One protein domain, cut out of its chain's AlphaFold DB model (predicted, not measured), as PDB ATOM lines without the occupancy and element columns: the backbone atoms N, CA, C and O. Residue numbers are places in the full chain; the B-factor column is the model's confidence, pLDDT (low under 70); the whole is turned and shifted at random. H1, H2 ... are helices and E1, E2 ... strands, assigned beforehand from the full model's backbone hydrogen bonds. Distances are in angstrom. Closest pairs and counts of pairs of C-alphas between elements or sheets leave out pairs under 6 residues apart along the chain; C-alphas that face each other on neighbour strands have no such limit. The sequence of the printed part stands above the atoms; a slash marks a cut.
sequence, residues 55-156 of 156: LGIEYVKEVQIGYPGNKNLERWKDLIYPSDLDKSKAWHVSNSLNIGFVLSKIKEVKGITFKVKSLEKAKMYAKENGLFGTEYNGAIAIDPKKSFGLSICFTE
ATOM      1  N   LEU A  55     159.977 165.328 161.157       79.19
ATOM      2  CA  LEU A  55     160.391 166.594 160.544       79.19
ATOM      3  C   LEU A  55     159.248 167.322 159.822       79.19
ATOM      4  O   LEU A  55     159.279 168.547 159.714       79.19
ATOM      5  N   GLY A  56     158.267 166.578 159.299       82.88
ATOM      6  CA  GLY A  56     157.077 167.118 158.641       82.88
ATOM      7  C   GLY A  56     157.356 168.104 157.499       82.88
ATOM      8  O   GLY A  56     156.667 169.120 157.414       82.88
ATOM      9  N   ILE A  57     158.370 167.857 156.657       85.12
ATOM     10  CA  ILE A  57     158.685 168.728 155.507       85.12
ATOM     11  C   ILE A  57     157.528 168.705 154.503       85.12
ATOM     12  O   ILE A  57     157.166 167.646 153.998       85.12
ATOM     13  N   GLU A  58     157.018 169.883 154.146       83.12
ATOM     14  CA  GLU A  58     156.000 170.049 153.108       83.12
ATOM     15  C   GLU A  58     156.631 170.290 151.731       83.12
ATOM     16  O   GLU A  58     156.310 169.600 150.766       83.12
ATOM     17  N   TYR A  59     157.543 171.262 151.624       82.00
ATOM     18  CA  TYR A  59     158.232 171.599 150.371       82.00
ATOM     19  C   TYR A  59     159.478 172.467 150.600       82.00
ATOM     20  O   TYR A  59     159.697 173.015 151.681       82.00
ATOM     21  N   VAL A  60     160.300 172.622 149.557       86.12
ATOM     22  CA  VAL A  60     161.393 173.608 149.526       86.12
ATOM     23  C   VAL A  60     160.808 174.987 149.236       86.12
ATOM     24  O   VAL A  60     160.274 175.219 148.154       86.12
ATOM     25  N   LYS A  61     160.918 175.890 150.207       87.44
ATOM     26  CA  LYS A  61     160.424 177.269 150.135       87.44
ATOM     27  C   LYS A  61     161.423 178.194 149.447       87.44
ATOM     28  O   LYS A  61     161.023 179.077 148.694       87.44
ATOM     29  N   GLU A  62     162.716 177.998 149.692       89.62
ATOM     30  CA  GLU A  62     163.770 178.831 149.112       89.62
ATOM     31  C   GLU A  62     165.042 178.030 148.839       89.62
ATOM     32  O   GLU A  62     165.439 177.192 149.650       89.62
ATOM     33  N   VAL A  63     165.710 178.341 147.729       89.88
ATOM     34  CA  VAL A  63     167.092 177.930 147.458       89.88
ATOM     35  C   VAL A  63     167.966 179.175 147.353       89.88
ATOM     36  O   VAL A  63     167.651 180.101 146.609       89.88
ATOM     37  N   GLN A  64     169.079 179.197 148.079       90.62
ATOM     38  CA  GLN A  64     170.051 180.284 148.040       90.62
ATOM     39  C   GLN A  64     171.236 179.917 147.159       90.62
ATOM     40  O   GLN A  64     171.855 178.870 147.343       90.62
ATOM     41  N   ILE A  65     171.582 180.808 146.237       89.06
ATOM     42  CA  ILE A  65     172.617 180.595 145.230       89.06
ATOM     43  C   ILE A  65     173.739 181.616 145.413       89.06
ATOM     44  O   ILE A  65     173.514 182.827 145.473       89.06
ATOM     45  N   GLY A  66     174.970 181.115 145.499       89.38
ATOM     46  CA  GLY A  66     176.187 181.911 145.566       89.38
ATOM     47  C   GLY A  66     176.534 182.541 144.217       89.38
ATOM     48  O   GLY A  66     176.555 181.846 143.203       89.38
ATOM     49  N   TYR A  67     176.854 183.837 144.185       88.31
ATOM     50  CA  TYR A  67     177.290 184.521 142.960       88.31
ATOM     51  C   TYR A  67     178.489 185.461 143.202       88.31
ATOM     52  O   TYR A  67     178.486 186.209 144.178       88.31
ATOM     53  N   PRO A  68     179.508 185.498 142.316       87.62
ATOM     54  CA  PRO A  68     180.751 186.239 142.579       87.62
ATOM     55  C   PRO A  68     180.733 187.715 142.173       87.62
ATOM     56  O   PRO A  68     181.733 188.407 142.339       87.62
ATOM     57  N   GLY A  69     179.620 188.223 141.640       88.44
ATOM     58  CA  GLY A  69     179.474 189.642 141.315       88.44
ATOM     59  C   GLY A  69     178.321 189.936 140.363       88.44
ATOM     60  O   GLY A  69     177.719 189.017 139.804       88.44
ATOM     61  N   ASN A  70     178.053 191.227 140.148       87.06
ATOM     62  CA  ASN A  70     176.846 191.729 139.478       87.06
ATOM     63  C   ASN A  70     176.578 191.088 138.111       87.06
ATOM     64  O   ASN A  70     175.451 190.703 137.839       87.06
ATOM     65  N   LYS A  71     177.607 190.864 137.282       87.06
ATOM     66  CA  LYS A  71     177.436 190.205 135.973       87.06
ATOM     67  C   LYS A  71     176.800 188.810 136.079       87.06
ATOM     68  O   LYS A  71     176.042 188.416 135.203       87.06
ATOM     69  N   ASN A  72     177.119 188.053 137.129       84.00
ATOM     70  CA  ASN A  72     176.538 186.725 137.342       84.00
ATOM     71  C   ASN A  72     175.117 186.829 137.893       84.00
ATOM     72  O   ASN A  72     174.269 186.040 137.503       84.00
ATOM     73  N   LEU A  73     174.856 187.813 138.759       84.81
ATOM     74  CA  LEU A  73     173.513 188.074 139.267       84.81
ATOM     75  C   LEU A  73     172.543 188.426 138.134       84.81
ATOM     76  O   LEU A  73     171.455 187.870 138.084       84.81
ATOM     77  N   GLU A  74     172.947 189.298 137.208       84.75
ATOM     78  CA  GLU A  74     172.113 189.643 136.050       84.75
ATOM     79  C   GLU A  74     171.851 188.419 135.164       84.75
ATOM     80  O   GLU A  74     170.704 188.132 134.856       84.75
ATOM     81  N   ARG A  75     172.872 187.594 134.885       83.19
ATOM     82  CA  ARG A  75     172.685 186.323 134.157       83.19
ATOM     83  C   ARG A  75     171.701 185.374 134.847       83.19
ATOM     84  O   ARG A  75     170.956 184.671 134.174       83.19
ATOM     85  N   TRP A  76     171.719 185.329 136.175       82.38
ATOM     86  CA  TRP A  76     170.769 184.532 136.941       82.38
ATOM     87  C   TRP A  76     169.344 185.072 136.826       82.38
ATOM     88  O   TRP A  76     168.426 184.283 136.627       82.38
ATOM     89  N   LYS A  77     169.157 186.393 136.907       80.62
ATOM     90  CA  LYS A  77     167.847 187.035 136.722       80.62
ATOM     91  C   LYS A  77     167.303 186.816 135.313       80.62
ATOM     92  O   LYS A  77     166.138 186.461 135.181       80.62
ATOM     93  N   ASP A  78     168.150 186.958 134.297       81.38
ATOM     94  CA  ASP A  78     167.790 186.695 132.899       81.38
ATOM     95  C   ASP A  78     167.329 185.249 132.702       81.38
ATOM     96  O   ASP A  78     166.452 184.974 131.887       81.38
ATOM     97  N   LEU A  79     167.922 184.315 133.450       76.44
ATOM     98  CA  LEU A  79     167.600 182.903 133.339       76.44
ATOM     99  C   LEU A  79     166.286 182.536 134.036       76.44
ATOM    100  O   LEU A  79     165.473 181.811 133.468       76.44
ATOM    101  N   ILE A  80     166.105 182.970 135.285       75.12
ATOM    102  CA  ILE A  80     164.961 182.538 136.107       75.12
ATOM    103  C   ILE A  80     163.736 183.436 135.918       75.12
ATOM    104  O   ILE A  80     162.662 183.081 136.391       75.12
ATOM    105  N   TYR A  81     163.913 184.584 135.251       71.56
ATOM    106  CA  TYR A  81     162.883 185.574 134.932       71.56
ATOM    107  C   TYR A  81     161.941 185.844 136.116       71.56
ATOM    108  O   TYR A  81     160.734 185.600 136.036       71.56
ATOM    109  N   PRO A  82     162.489 186.270 137.266       69.00
ATOM    110  CA  PRO A  82     161.728 186.282 138.501       69.00
ATOM    111  C   PRO A  82     160.607 187.317 138.432       69.00
ATOM    112  O   PRO A  82     160.805 188.418 137.920       69.00
ATOM    113  N   SER A  83     159.434 186.965 138.958       64.56
ATOM    114  CA  SER A  83     158.245 187.808 138.837       64.56
ATOM    115  C   SER A  83     158.329 189.051 139.720       64.56
ATOM    116  O   SER A  83     158.007 190.133 139.251       64.56
ATOM    117  N   ASP A  84     158.809 188.903 140.961       66.69
ATOM    118  CA  ASP A  84     158.934 189.983 141.946       66.69
ATOM    119  C   ASP A  84     160.048 189.691 142.970       66.69
ATOM    120  O   ASP A  84     160.422 188.535 143.205       66.69
ATOM    121  N   LEU A  85     160.562 190.749 143.608       70.25
ATOM    122  CA  LEU A  85     161.465 190.666 144.759       70.25
ATOM    123  C   LEU A  85     160.652 190.777 146.055       70.25
ATOM    124  O   LEU A  85     160.013 191.801 146.299       70.25
ATOM    125  N   ASP A  86     160.708 189.759 146.909       65.50
ATOM    126  CA  ASP A  86     160.072 189.806 148.227       65.50
ATOM    127  C   ASP A  86     160.867 190.693 149.208       65.50
ATOM    128  O   ASP A  86     162.053 190.984 149.029       65.50
ATOM    129  N   LYS A  87     160.235 191.083 150.319       60.12
ATOM    130  CA  LYS A  87     160.833 191.810 151.450       60.12
ATOM    131  C   LYS A  87     162.057 191.100 152.037       60.12
ATOM    132  O   LYS A  87     162.916 191.752 152.628       60.12
ATOM    133  N   SER A  88     162.152 189.786 151.852       60.47
ATOM    134  CA  SER A  88     163.297 188.945 152.220       60.47
ATOM    135  C   SER A  88     164.493 189.059 151.258       60.47
ATOM    136  O   SER A  88     165.531 188.451 151.505       60.47
ATOM    137  N   LYS A  89     164.385 189.857 150.184       67.75
ATOM    138  CA  LYS A  89     165.334 189.929 149.056       67.75
ATOM    139  C   LYS A  89     165.483 188.612 148.285       67.75
ATOM    140  O   LYS A  89     166.443 188.455 147.527       67.75
ATOM    141  N   ALA A  90     164.546 187.686 148.461       72.19
ATOM    142  CA  ALA A  90     164.424 186.504 147.628       72.19
ATOM    143  C   ALA A  90     163.544 186.814 146.409       72.19
ATOM    144  O   ALA A  90     162.603 187.606 146.477       72.19
ATOM    145  N   TRP A  91     163.877 186.197 145.285       75.62
ATOM    146  CA  TRP A  91     163.172 186.345 144.023       75.62
ATOM    147  C   TRP A  91     162.120 185.253 143.888       75.62
ATOM    148  O   TRP A  91     162.437 184.069 144.017       75.62
ATOM    149  N   HIS A  92     160.879 185.634 143.607       71.94
ATOM    150  CA  HIS A  92     159.815 184.674 143.336       71.94
ATOM    151  C   HIS A  92     160.002 184.054 141.950       71.94
ATOM    152  O   HIS A  92     160.059 184.764 140.946       71.94
ATOM    153  N   VAL A  93     160.097 182.723 141.899       68.25
ATOM    154  CA  VAL A  93     160.241 181.962 140.642       68.25
ATOM    155  C   VAL A  93     158.989 181.141 140.345       68.25
ATOM    156  O   VAL A  93     158.653 180.884 139.194       68.25
ATOM    157  N   SER A  94     158.256 180.739 141.382       66.06
ATOM    158  CA  SER A  94     156.935 180.122 141.251       66.06
ATOM    159  C   SER A  94     156.093 180.386 142.499       66.06
ATOM    160  O   SER A  94     156.583 180.952 143.474       66.06
ATOM    161  N   ASN A  95     154.840 179.919 142.499       65.38
ATOM    162  CA  ASN A  95     153.891 180.108 143.603       65.38
ATOM    163  C   ASN A  95     154.388 179.610 144.976       65.38
ATOM    164  O   ASN A  95     153.819 180.002 145.990       65.38
ATOM    165  N   SER A  96     155.396 178.733 145.028       71.56
ATOM    166  CA  SER A  96     155.880 178.119 146.274       71.56
ATOM    167  C   SER A  96     157.400 178.121 146.451       71.56
ATOM    168  O   SER A  96     157.864 177.761 147.530       71.56
ATOM    169  N   LEU A  97     158.171 178.486 145.418       80.12
ATOM    170  CA  LEU A  97     159.636 178.457 145.443       80.12
ATOM    171  C   LEU A  97     160.222 179.839 145.165       80.12
ATOM    172  O   LEU A  97     159.964 180.445 144.118       80.12
ATOM    173  N   ASN A  98     161.098 180.247 146.075       85.44
ATOM    174  CA  ASN A  98     161.903 181.449 145.976       85.44
ATOM    175  C   ASN A  98     163.370 181.106 145.690       85.44
ATOM    176  O   ASN A  98     163.877 180.058 146.098       85.44
ATOM    177  N   ILE A  99     164.072 182.018 145.024       86.94
ATOM    178  CA  ILE A  99     165.522 181.950 144.841       86.94
ATOM    179  C   ILE A  99     166.169 183.161 145.508       86.94
ATOM    180  O   ILE A  99     165.944 184.307 145.118       86.94
ATOM    181  N   GLY A 100     166.991 182.909 146.520       88.00
ATOM    182  CA  GLY A 100     167.841 183.915 147.147       88.00
ATOM    183  C   GLY A 100     169.204 183.973 146.462       88.00
ATOM    184  O   GLY A 100     169.762 182.945 146.085       88.00
ATOM    185  N   PHE A 101     169.786 185.165 146.334       87.88
ATOM    186  CA  PHE A 101     171.151 185.316 145.828       87.88
ATOM    187  C   PHE A 101     172.078 185.843 146.913       87.88
ATOM    188  O   PHE A 101     171.850 186.911 147.483       87.88
ATOM    189  N   VAL A 102     173.177 185.127 147.146       89.62
ATOM    190  CA  VAL A 102     174.176 185.453 148.167       89.62
ATOM    191  C   VAL A 102     175.508 185.764 147.493       89.62
ATOM    192  O   VAL A 102     176.026 184.959 146.722       89.62
ATOM    193  N   LEU A 103     176.092 186.927 147.789       89.62
ATOM    194  CA  LEU A 103     177.408 187.279 147.257       89.62
ATOM    195  C   LEU A 103     178.449 186.262 147.756       89.62
ATOM    196  O   LEU A 103     178.668 186.118 148.957       89.62
ATOM    197  N   SER A 104     179.091 185.543 146.837       88.56
ATOM    198  CA  SER A 104     180.073 184.507 147.149       88.56
ATOM    199  C   SER A 104     181.055 184.289 146.008       88.56
ATOM    200  O   SER A 104     180.671 184.262 144.846       88.56
ATOM    201  N   LYS A 105     182.328 184.047 146.332       87.31
ATOM    202  CA  LYS A 105     183.358 183.729 145.328       87.31
ATOM    203  C   LYS A 105     183.072 182.427 144.569       87.31
ATOM    204  O   LYS A 105     183.567 182.264 143.459       87.31
ATOM    205  N   ILE A 106     182.294 181.525 145.167       83.50
ATOM    206  CA  ILE A 106     181.970 180.208 144.619       83.50
ATOM    207  C   ILE A 106     180.515 180.213 144.146       83.50
ATOM    208  O   ILE A 106     179.621 180.639 144.883       83.50
ATOM    209  N   LYS A 107     180.305 179.736 142.916       84.38
ATOM    210  CA  LYS A 107     178.993 179.558 142.287       84.38
ATOM    211  C   LYS A 107     178.430 178.190 142.667       84.38
ATOM    212  O   LYS A 107     178.760 177.190 142.040       84.38
ATOM    213  N   GLU A 108     177.657 178.148 143.743       82.94
ATOM    214  CA  GLU A 108     177.068 176.912 144.268       82.94
ATOM    215  C   GLU A 108     175.814 177.206 145.093       82.94
ATOM    216  O   GLU A 108     175.558 178.358 145.463       82.94
ATOM    217  N   VAL A 109     175.065 176.159 145.433       87.56
ATOM    218  CA  VAL A 109     173.980 176.255 146.412       87.56
ATOM    219  C   VAL A 109     174.572 176.556 147.789       87.56
ATOM    220  O   VAL A 109     175.414 175.823 148.302       87.56
ATOM    221  N   LYS A 110     174.125 177.658 148.387       90.12
ATOM    222  CA  LYS A 110     174.560 178.138 149.706       90.12
ATOM    223  C   LYS A 110     173.577 177.809 150.812       90.12
ATOM    224  O   LYS A 110     173.979 177.731 151.972       90.12
ATOM    225  N   GLY A 111     172.316 177.592 150.463       91.50
ATOM    226  CA  GLY A 111     171.321 177.239 151.450       91.50
ATOM    227  C   GLY A 111     170.011 176.760 150.866       91.50
ATOM    228  O   GLY A 111     169.714 176.980 149.692       91.50
ATOM    229  N   ILE A 112     169.246 176.083 151.710       92.12
ATOM    230  CA  ILE A 112     167.926 175.555 151.402       92.12
ATOM    231  C   ILE A 112     167.031 175.815 152.609       92.12
ATOM    232  O   ILE A 112     167.359 175.443 153.737       92.12
ATOM    233  N   THR A 113     165.883 176.435 152.356       92.19
ATOM    234  CA  THR A 113     164.841 176.629 153.360       92.19
ATOM    235  C   THR A 113     163.662 175.732 153.042       92.19
ATOM    236  O   THR A 113     163.102 175.785 151.944       92.19
ATOM    237  N   PHE A 114     163.261 174.931 154.017       91.19
ATOM    238  CA  PHE A 114     162.121 174.036 153.929       91.19
ATOM    239  C   PHE A 114     160.930 174.613 154.687       91.19
ATOM    240  O   PHE A 114     161.064 175.080 155.822       91.19
ATOM    241  N   LYS A 115     159.754 174.534 154.067       89.88
ATOM    242  CA  LYS A 115     158.484 174.657 154.770       89.88
ATOM    243  C   LYS A 115     158.229 173.353 155.520       89.88
ATOM    244  O   LYS A 115     158.272 172.284 154.911       89.88
ATOM    245  N   VAL A 116     157.960 173.446 156.815       90.88
ATOM    246  CA  VAL A 116     157.561 172.322 157.663       90.88
ATOM    247  C   VAL A 116     156.162 172.557 158.215       90.88
ATOM    248  O   VAL A 116     155.750 173.695 158.415       90.88
ATOM    249  N   LYS A 117     155.448 171.468 158.499       89.75
ATOM    250  CA  LYS A 117     154.097 171.499 159.069       89.75
ATOM    251  C   LYS A 117     154.063 172.000 160.515       89.75
ATOM    252  O   LYS A 117     153.055 172.538 160.953       89.75
ATOM    253  N   SER A 118     155.125 171.739 161.274       91.12
ATOM    254  CA  SER A 118     155.260 172.178 162.662       91.12
ATOM    255  C   SER A 118     156.715 172.502 162.953       91.12
ATOM    256  O   SER A 118     157.572 171.611 162.970       91.12
ATOM    257  N   LEU A 119     156.991 173.777 163.213       92.94
ATOM    258  CA  LEU A 119     158.337 174.220 163.557       92.94
ATOM    259  C   LEU A 119     158.807 173.616 164.885       92.94
ATOM    260  O   LEU A 119     159.984 173.297 165.039       92.94
ATOM    261  N   GLU A 120     157.888 173.407 165.828       92.38
ATOM    262  CA  GLU A 120     158.173 172.771 167.115       92.38
ATOM    263  C   GLU A 120     158.674 171.330 166.942       92.38
ATOM    264  O   GLU A 120     159.706 170.967 167.509       92.38
ATOM    265  N   LYS A 121     158.016 170.528 166.096       91.12
ATOM    266  CA  LYS A 121     158.466 169.158 165.810       91.12
ATOM    267  C   LYS A 121     159.820 169.132 165.102       91.12
ATOM    268  O   LYS A 121     160.720 168.407 165.525       91.12
ATOM    269  N   ALA A 122     160.013 169.999 164.105       91.25
ATOM    270  CA  ALA A 122     161.305 170.141 163.432       91.25
ATOM    271  C   ALA A 122     162.424 170.539 164.417       91.25
ATOM    272  O   ALA A 122     163.549 170.041 164.323       91.25
ATOM    273  N   LYS A 123     162.114 171.385 165.411       92.69
ATOM    274  CA  LYS A 123     163.030 171.745 166.503       92.69
ATOM    275  C   LYS A 123     163.432 170.548 167.343       92.69
ATOM    276  O   LYS A 123     164.617 170.390 167.633       92.69
ATOM    277  N   MET A 124     162.448 169.764 167.778       91.94
ATOM    278  CA  MET A 124     162.674 168.584 168.609       91.94
ATOM    279  C   MET A 124     163.565 167.595 167.873       91.94
ATOM    280  O   MET A 124     164.644 167.280 168.373       91.94
ATOM    281  N   TYR A 125     163.204 167.250 166.637       90.62
ATOM    282  CA  TYR A 125     164.016 166.383 165.794       90.62
ATOM    283  C   TYR A 125     165.452 166.904 165.652       90.62
ATOM    284  O   TYR A 125     166.413 166.154 165.833       90.62
ATOM    285  N   ALA A 126     165.628 168.195 165.347       91.19
ATOM    286  CA  ALA A 126     166.958 168.770 165.171       91.19
ATOM    287  C   ALA A 126     167.792 168.687 166.457       91.19
ATOM    288  O   ALA A 126     168.999 168.456 166.392       91.19
ATOM    289  N   LYS A 127     167.178 168.855 167.633       93.38
ATOM    290  CA  LYS A 127     167.869 168.725 168.921       93.38
ATOM    291  C   LYS A 127     168.230 167.277 169.234       93.38
ATOM    292  O   LYS A 127     169.375 167.018 169.591       93.38
ATOM    293  N   GLU A 128     167.290 166.353 169.064       93.25
ATOM    294  CA  GLU A 128     167.479 164.920 169.332       93.25
ATOM    295  C   GLU A 128     168.582 164.313 168.462       93.25
ATOM    296  O   GLU A 128     169.377 163.506 168.933       93.25
ATOM    297  N   ASN A 129     168.695 164.776 167.217       90.12
ATOM    298  CA  ASN A 129     169.720 164.323 166.279       90.12
ATOM    299  C   ASN A 129     171.024 165.143 166.349       90.12
ATOM    300  O   ASN A 129     171.932 164.935 165.543       90.12
ATOM    301  N   GLY A 130     171.142 166.097 167.282       91.62
ATOM    302  CA  GLY A 130     172.338 166.934 167.425       91.62
ATOM    303  C   GLY A 130     172.638 167.809 166.199       91.62
ATOM    304  O   GLY A 130     173.803 168.101 165.920       91.62
ATOM    305  N   LEU A 131     171.597 168.187 165.454       92.44
ATOM    306  CA  LEU A 131     171.636 169.034 164.261       92.44
ATOM    307  C   LEU A 131     171.276 170.494 164.567       92.44
ATOM    308  O   LEU A 131     171.543 171.370 163.753       92.44
ATOM    309  N   PHE A 132     170.638 170.769 165.705       93.31
ATOM    310  CA  PHE A 132     170.143 172.100 166.048       93.31
ATOM    311  C   PHE A 132     171.274 173.138 166.112       93.31
ATOM    312  O   PHE A 132     172.226 172.975 166.873       93.31
ATOM    313  N   GLY A 133     171.138 174.219 165.340       93.81
ATOM    314  CA  GLY A 133     172.064 175.347 165.340       93.81
ATOM    315  C   GLY A 133     171.498 176.549 166.089       93.81
ATOM    316  O   GLY A 133     171.914 176.864 167.202       93.81
ATOM    317  N   THR A 134     170.567 177.270 165.470       93.88
ATOM    318  CA  THR A 134     170.036 178.536 166.006       93.88
ATOM    319  C   THR A 134     168.567 178.703 165.647       93.88
ATOM    320  O   THR A 134     168.107 178.187 164.636       93.88
ATOM    321  N   GLU A 135     167.826 179.444 166.459       92.62
ATOM    322  CA  GLU A 135     166.436 179.815 166.202       92.62
ATOM    323  C   GLU A 135     166.338 181.332 166.056       92.62
ATOM    324  O   GLU A 135     166.940 182.074 166.835       92.62
ATOM    325  N   TYR A 136     165.606 181.797 165.047       88.62
ATOM    326  CA  TYR A 136     165.403 183.220 164.796       88.62
ATOM    327  C   TYR A 136     164.104 183.452 164.027       88.62
ATOM    328  O   TYR A 136     163.811 182.739 163.077       88.62
ATOM    329  N   ASN A 137     163.335 184.471 164.424       81.75
ATOM    330  CA  ASN A 137     162.178 185.003 163.687       81.75
ATOM    331  C   ASN A 137     161.263 183.942 163.033       81.75
ATOM    332  O   ASN A 137     160.983 184.021 161.839       81.75
ATOM    333  N   GLY A 138     160.796 182.952 163.801       87.38
ATOM    334  CA  GLY A 138     159.897 181.911 163.277       87.38
ATOM    335  C   GLY A 138     160.576 180.893 162.352       87.38
ATOM    336  O   GLY A 138     159.908 180.253 161.542       87.38
ATOM    337  N   ALA A 139     161.895 180.747 162.462       92.94
ATOM    338  CA  ALA A 139     162.689 179.772 161.736       92.94
ATOM    339  C   ALA A 139     163.717 179.095 162.648       92.94
ATOM    340  O   ALA A 139     164.150 179.644 163.667       92.94
ATOM    341  N   ILE A 140     164.141 177.901 162.244       94.62
ATOM    342  CA  ILE A 140     165.212 177.145 162.894       94.62
ATOM    343  C   ILE A 140     166.268 176.818 161.853       94.62
ATOM    344  O   ILE A 140     165.956 176.237 160.820       94.62
ATOM    345  N   ALA A 141     167.519 177.152 162.143       94.75
ATOM    346  CA  ALA A 141     168.675 176.761 161.358       94.75
ATOM    347  C   ALA A 141     169.372 175.537 161.958       94.75
ATOM    348  O   ALA A 141     169.569 175.431 163.175       94.75
ATOM    349  N   ILE A 142     169.796 174.645 161.070       95.19
ATOM    350  CA  ILE A 142     170.713 173.550 161.370       95.19
ATOM    351  C   ILE A 142     172.125 174.104 161.574       95.19
ATOM    352  O   ILE A 142     172.514 175.076 160.925       95.19
ATOM    353  N   ASP A 143     172.894 173.488 162.474       92.25
ATOM    354  CA  ASP A 143     174.308 173.799 162.679       92.25
ATOM    355  C   ASP A 143     175.070 173.636 161.349       92.25
ATOM    356  O   ASP A 143     175.164 172.516 160.834       92.25
ATOM    357  N   PRO A 144     175.677 174.712 160.810       89.50
ATOM    358  CA  PRO A 144     176.436 174.657 159.566       89.50
ATOM    359  C   PRO A 144     177.560 173.613 159.568       89.50
ATOM    360  O   PRO A 144     177.939 173.108 158.514       89.50
ATOM    361  N   LYS A 145     178.106 173.248 160.736       91.56
ATOM    362  CA  LYS A 145     179.125 172.190 160.839       91.56
ATOM    363  C   LYS A 145     178.555 170.803 160.560       91.56
ATOM    364  O   LYS A 145     179.287 169.926 160.111       91.56
ATOM    365  N   LYS A 146     177.264 170.600 160.828       89.94
ATOM    366  CA  LYS A 146     176.543 169.342 160.586       89.94
ATOM    367  C   LYS A 146     176.028 169.231 159.154       89.94
ATOM    368  O   LYS A 146     175.762 168.127 158.695       89.94
ATOM    369  N   SER A 147     175.941 170.350 158.444       86.06
ATOM    370  CA  SER A 147     175.499 170.440 157.050       86.06
ATOM    371  C   SER A 147     176.632 170.787 156.074       86.06
ATOM    372  O   SER A 147     176.370 171.263 154.974       86.06
ATOM    373  N   PHE A 148     177.896 170.565 156.459       86.56
ATOM    374  CA  PHE A 148     179.074 170.811 155.610       86.56
ATOM    375  C   PHE A 148     179.150 172.242 155.043       86.56
ATOM    376  O   PHE A 148     179.600 172.465 153.922       86.56
ATOM    377  N   GLY A 149     178.710 173.226 155.826       85.00
ATOM    378  CA  GLY A 149     178.690 174.639 155.451       85.00
ATOM    379  C   GLY A 149     177.436 175.083 154.693       85.00
ATOM    380  O   GLY A 149     177.292 176.278 154.444       85.00
ATOM    381  N   LEU A 150     176.514 174.169 154.368       87.94
ATOM    382  CA  LEU A 150     175.237 174.504 153.742       87.94
ATOM    383  C   LEU A 150     174.275 175.109 154.771       87.94
ATOM    384  O   LEU A 150     174.018 174.517 155.818       87.94
ATOM    385  N   SER A 151     173.689 176.267 154.476       92.00
ATOM    386  CA  SER A 151     172.653 176.843 155.337       92.00
ATOM    387  C   SER A 151     171.338 176.081 155.157       92.00
ATOM    388  O   SER A 151     170.693 176.193 154.120       92.00
ATOM    389  N   ILE A 152     170.935 175.284 156.146       93.50
ATOM    390  CA  ILE A 152     169.647 174.575 156.121       93.50
ATOM    391  C   ILE A 152     168.729 175.193 157.167       93.50
ATOM    392  O   ILE A 152     169.102 175.268 158.339       93.50
ATOM    393  N   CYS A 153     167.538 175.612 156.741       94.06
ATOM    394  CA  CYS A 153     166.549 176.241 157.611       94.06
ATOM    395  C   CYS A 153     165.165 175.596 157.482       94.06
ATOM    396  O   CYS A 153     164.765 175.169 156.399       94.06
ATOM    397  N   PHE A 154     164.414 175.584 158.580       94.12
ATOM    398  CA  PHE A 154     163.011 175.182 158.645       94.12
ATOM    399  C   PHE A 154     162.145 176.383 159.011       94.12
ATOM    400  O   PHE A 154     162.496 177.132 159.923       94.12
ATOM    401  N   THR A 155     161.014 176.551 158.325       93.00
ATOM    402  CA  THR A 155     159.998 177.567 158.640       93.00
ATOM    403  C   THR A 155     158.612 176.951 158.590       93.00
ATOM    404  O   THR A 155     158.370 176.081 157.758       93.00
ATOM    405  N   GLU A 156     157.685 177.462 159.394       90.00
ATOM    406  CA  GLU A 156     156.252 177.160 159.257       90.00
ATOM    407  C   GLU A 156     155.538 178.168 158.359       90.00
ATOM    408  O   GLU A 156     156.156 178.794 157.459       90.00
TER     409      GLU A 156
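AT A GLANCE: This is residues 55 to 156 of the 156 residues of an uncharacterized protein of Mariniphaga sp (UniProt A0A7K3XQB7). A strongly twisted sheet of seven strands curls like part of a barrel into an arch, with the long E1 and E4 side by side in its middle. H1 and H2 lie on its outside, one near each end of the arch, and the hollow face has no named helix. The printed part has 102 residues, with two named helices and seven named strands in the order E1 H1 E2 E3 E4 H2 E5 E6 E7 along the chain; the mixed sheet has the order E2 E3 E1 E4 E7 E6 E5, and the class is mixed, helices and strands. The whole is compact, with a radius of gyration of the C-alphas of 14.4 A, and spans 43 by 29 by 18 A.

HOW THE PARTS SIT: Begin at E1, residues 57 to 67, antiparallel to E4, residues 109 to 116; N 58 and O 115 are 2.8 A apart, within hydrogen-bond range. On E1's other side is E3, residues 98 to 103, parallel to it, with N 65 and O 100 at 2.8 A; E3 forms a hairpin with edge strand E2, residues 90 to 92, with N 91 and O 99 at 2.8 A. E4's other neighbour in the sheet is E7, residues 151 to 155, parallel to it, with N 114 and O 153 at 2.8 A, within hydrogen-bond range. E5, residues 132 to 136, E6, residues 139 to 142, and E7 form a meander, each strand the antiparallel neighbour of the one before; look for N 154 and O 140 at 2.8 A and N 141 and O 134 at 2.8 A. H1, residues 70 to 80, is on the sheet at a height of 9.5 A, over E3; their closest C-alphas, Leu 73 and Phe 101, are 7.5 A apart. H2, residues 119 to 128, is on it at a height of 7.5 A, over E7; their closest C-alphas, Leu 119 and Thr 155, are 6.2 A apart. Together they make two layers, helices on one face of a sheet. E4, H2 and E5 form a split strand-helix-strand unit, its two strands running the same way with E7 and E6 between them, and its crossover is right-handed. In H1 and H2 every O i to N i+4 pair is within hydrogen-bond range.

IN THESE COORDINATES: Find C-alpha 57 at (158.685, 168.728, 155.507); from there E1 runs 27.4 A to C-alpha 67. E4 is 20.3 A long, E3 16.6 A, H1 15.4 A and H2 14.3 A. E7 ends at C-alpha 155, (159.998, 177.567, 158.640).

THE WHOLE: The C-alphas farthest apart, those of Lys 71 and Glu 128, are 43.0 A apart. The printed part has no cut, and no link is long. Look for pLDDT under 70 at residues 82 to 84, 86 to 89 and 93 to 95.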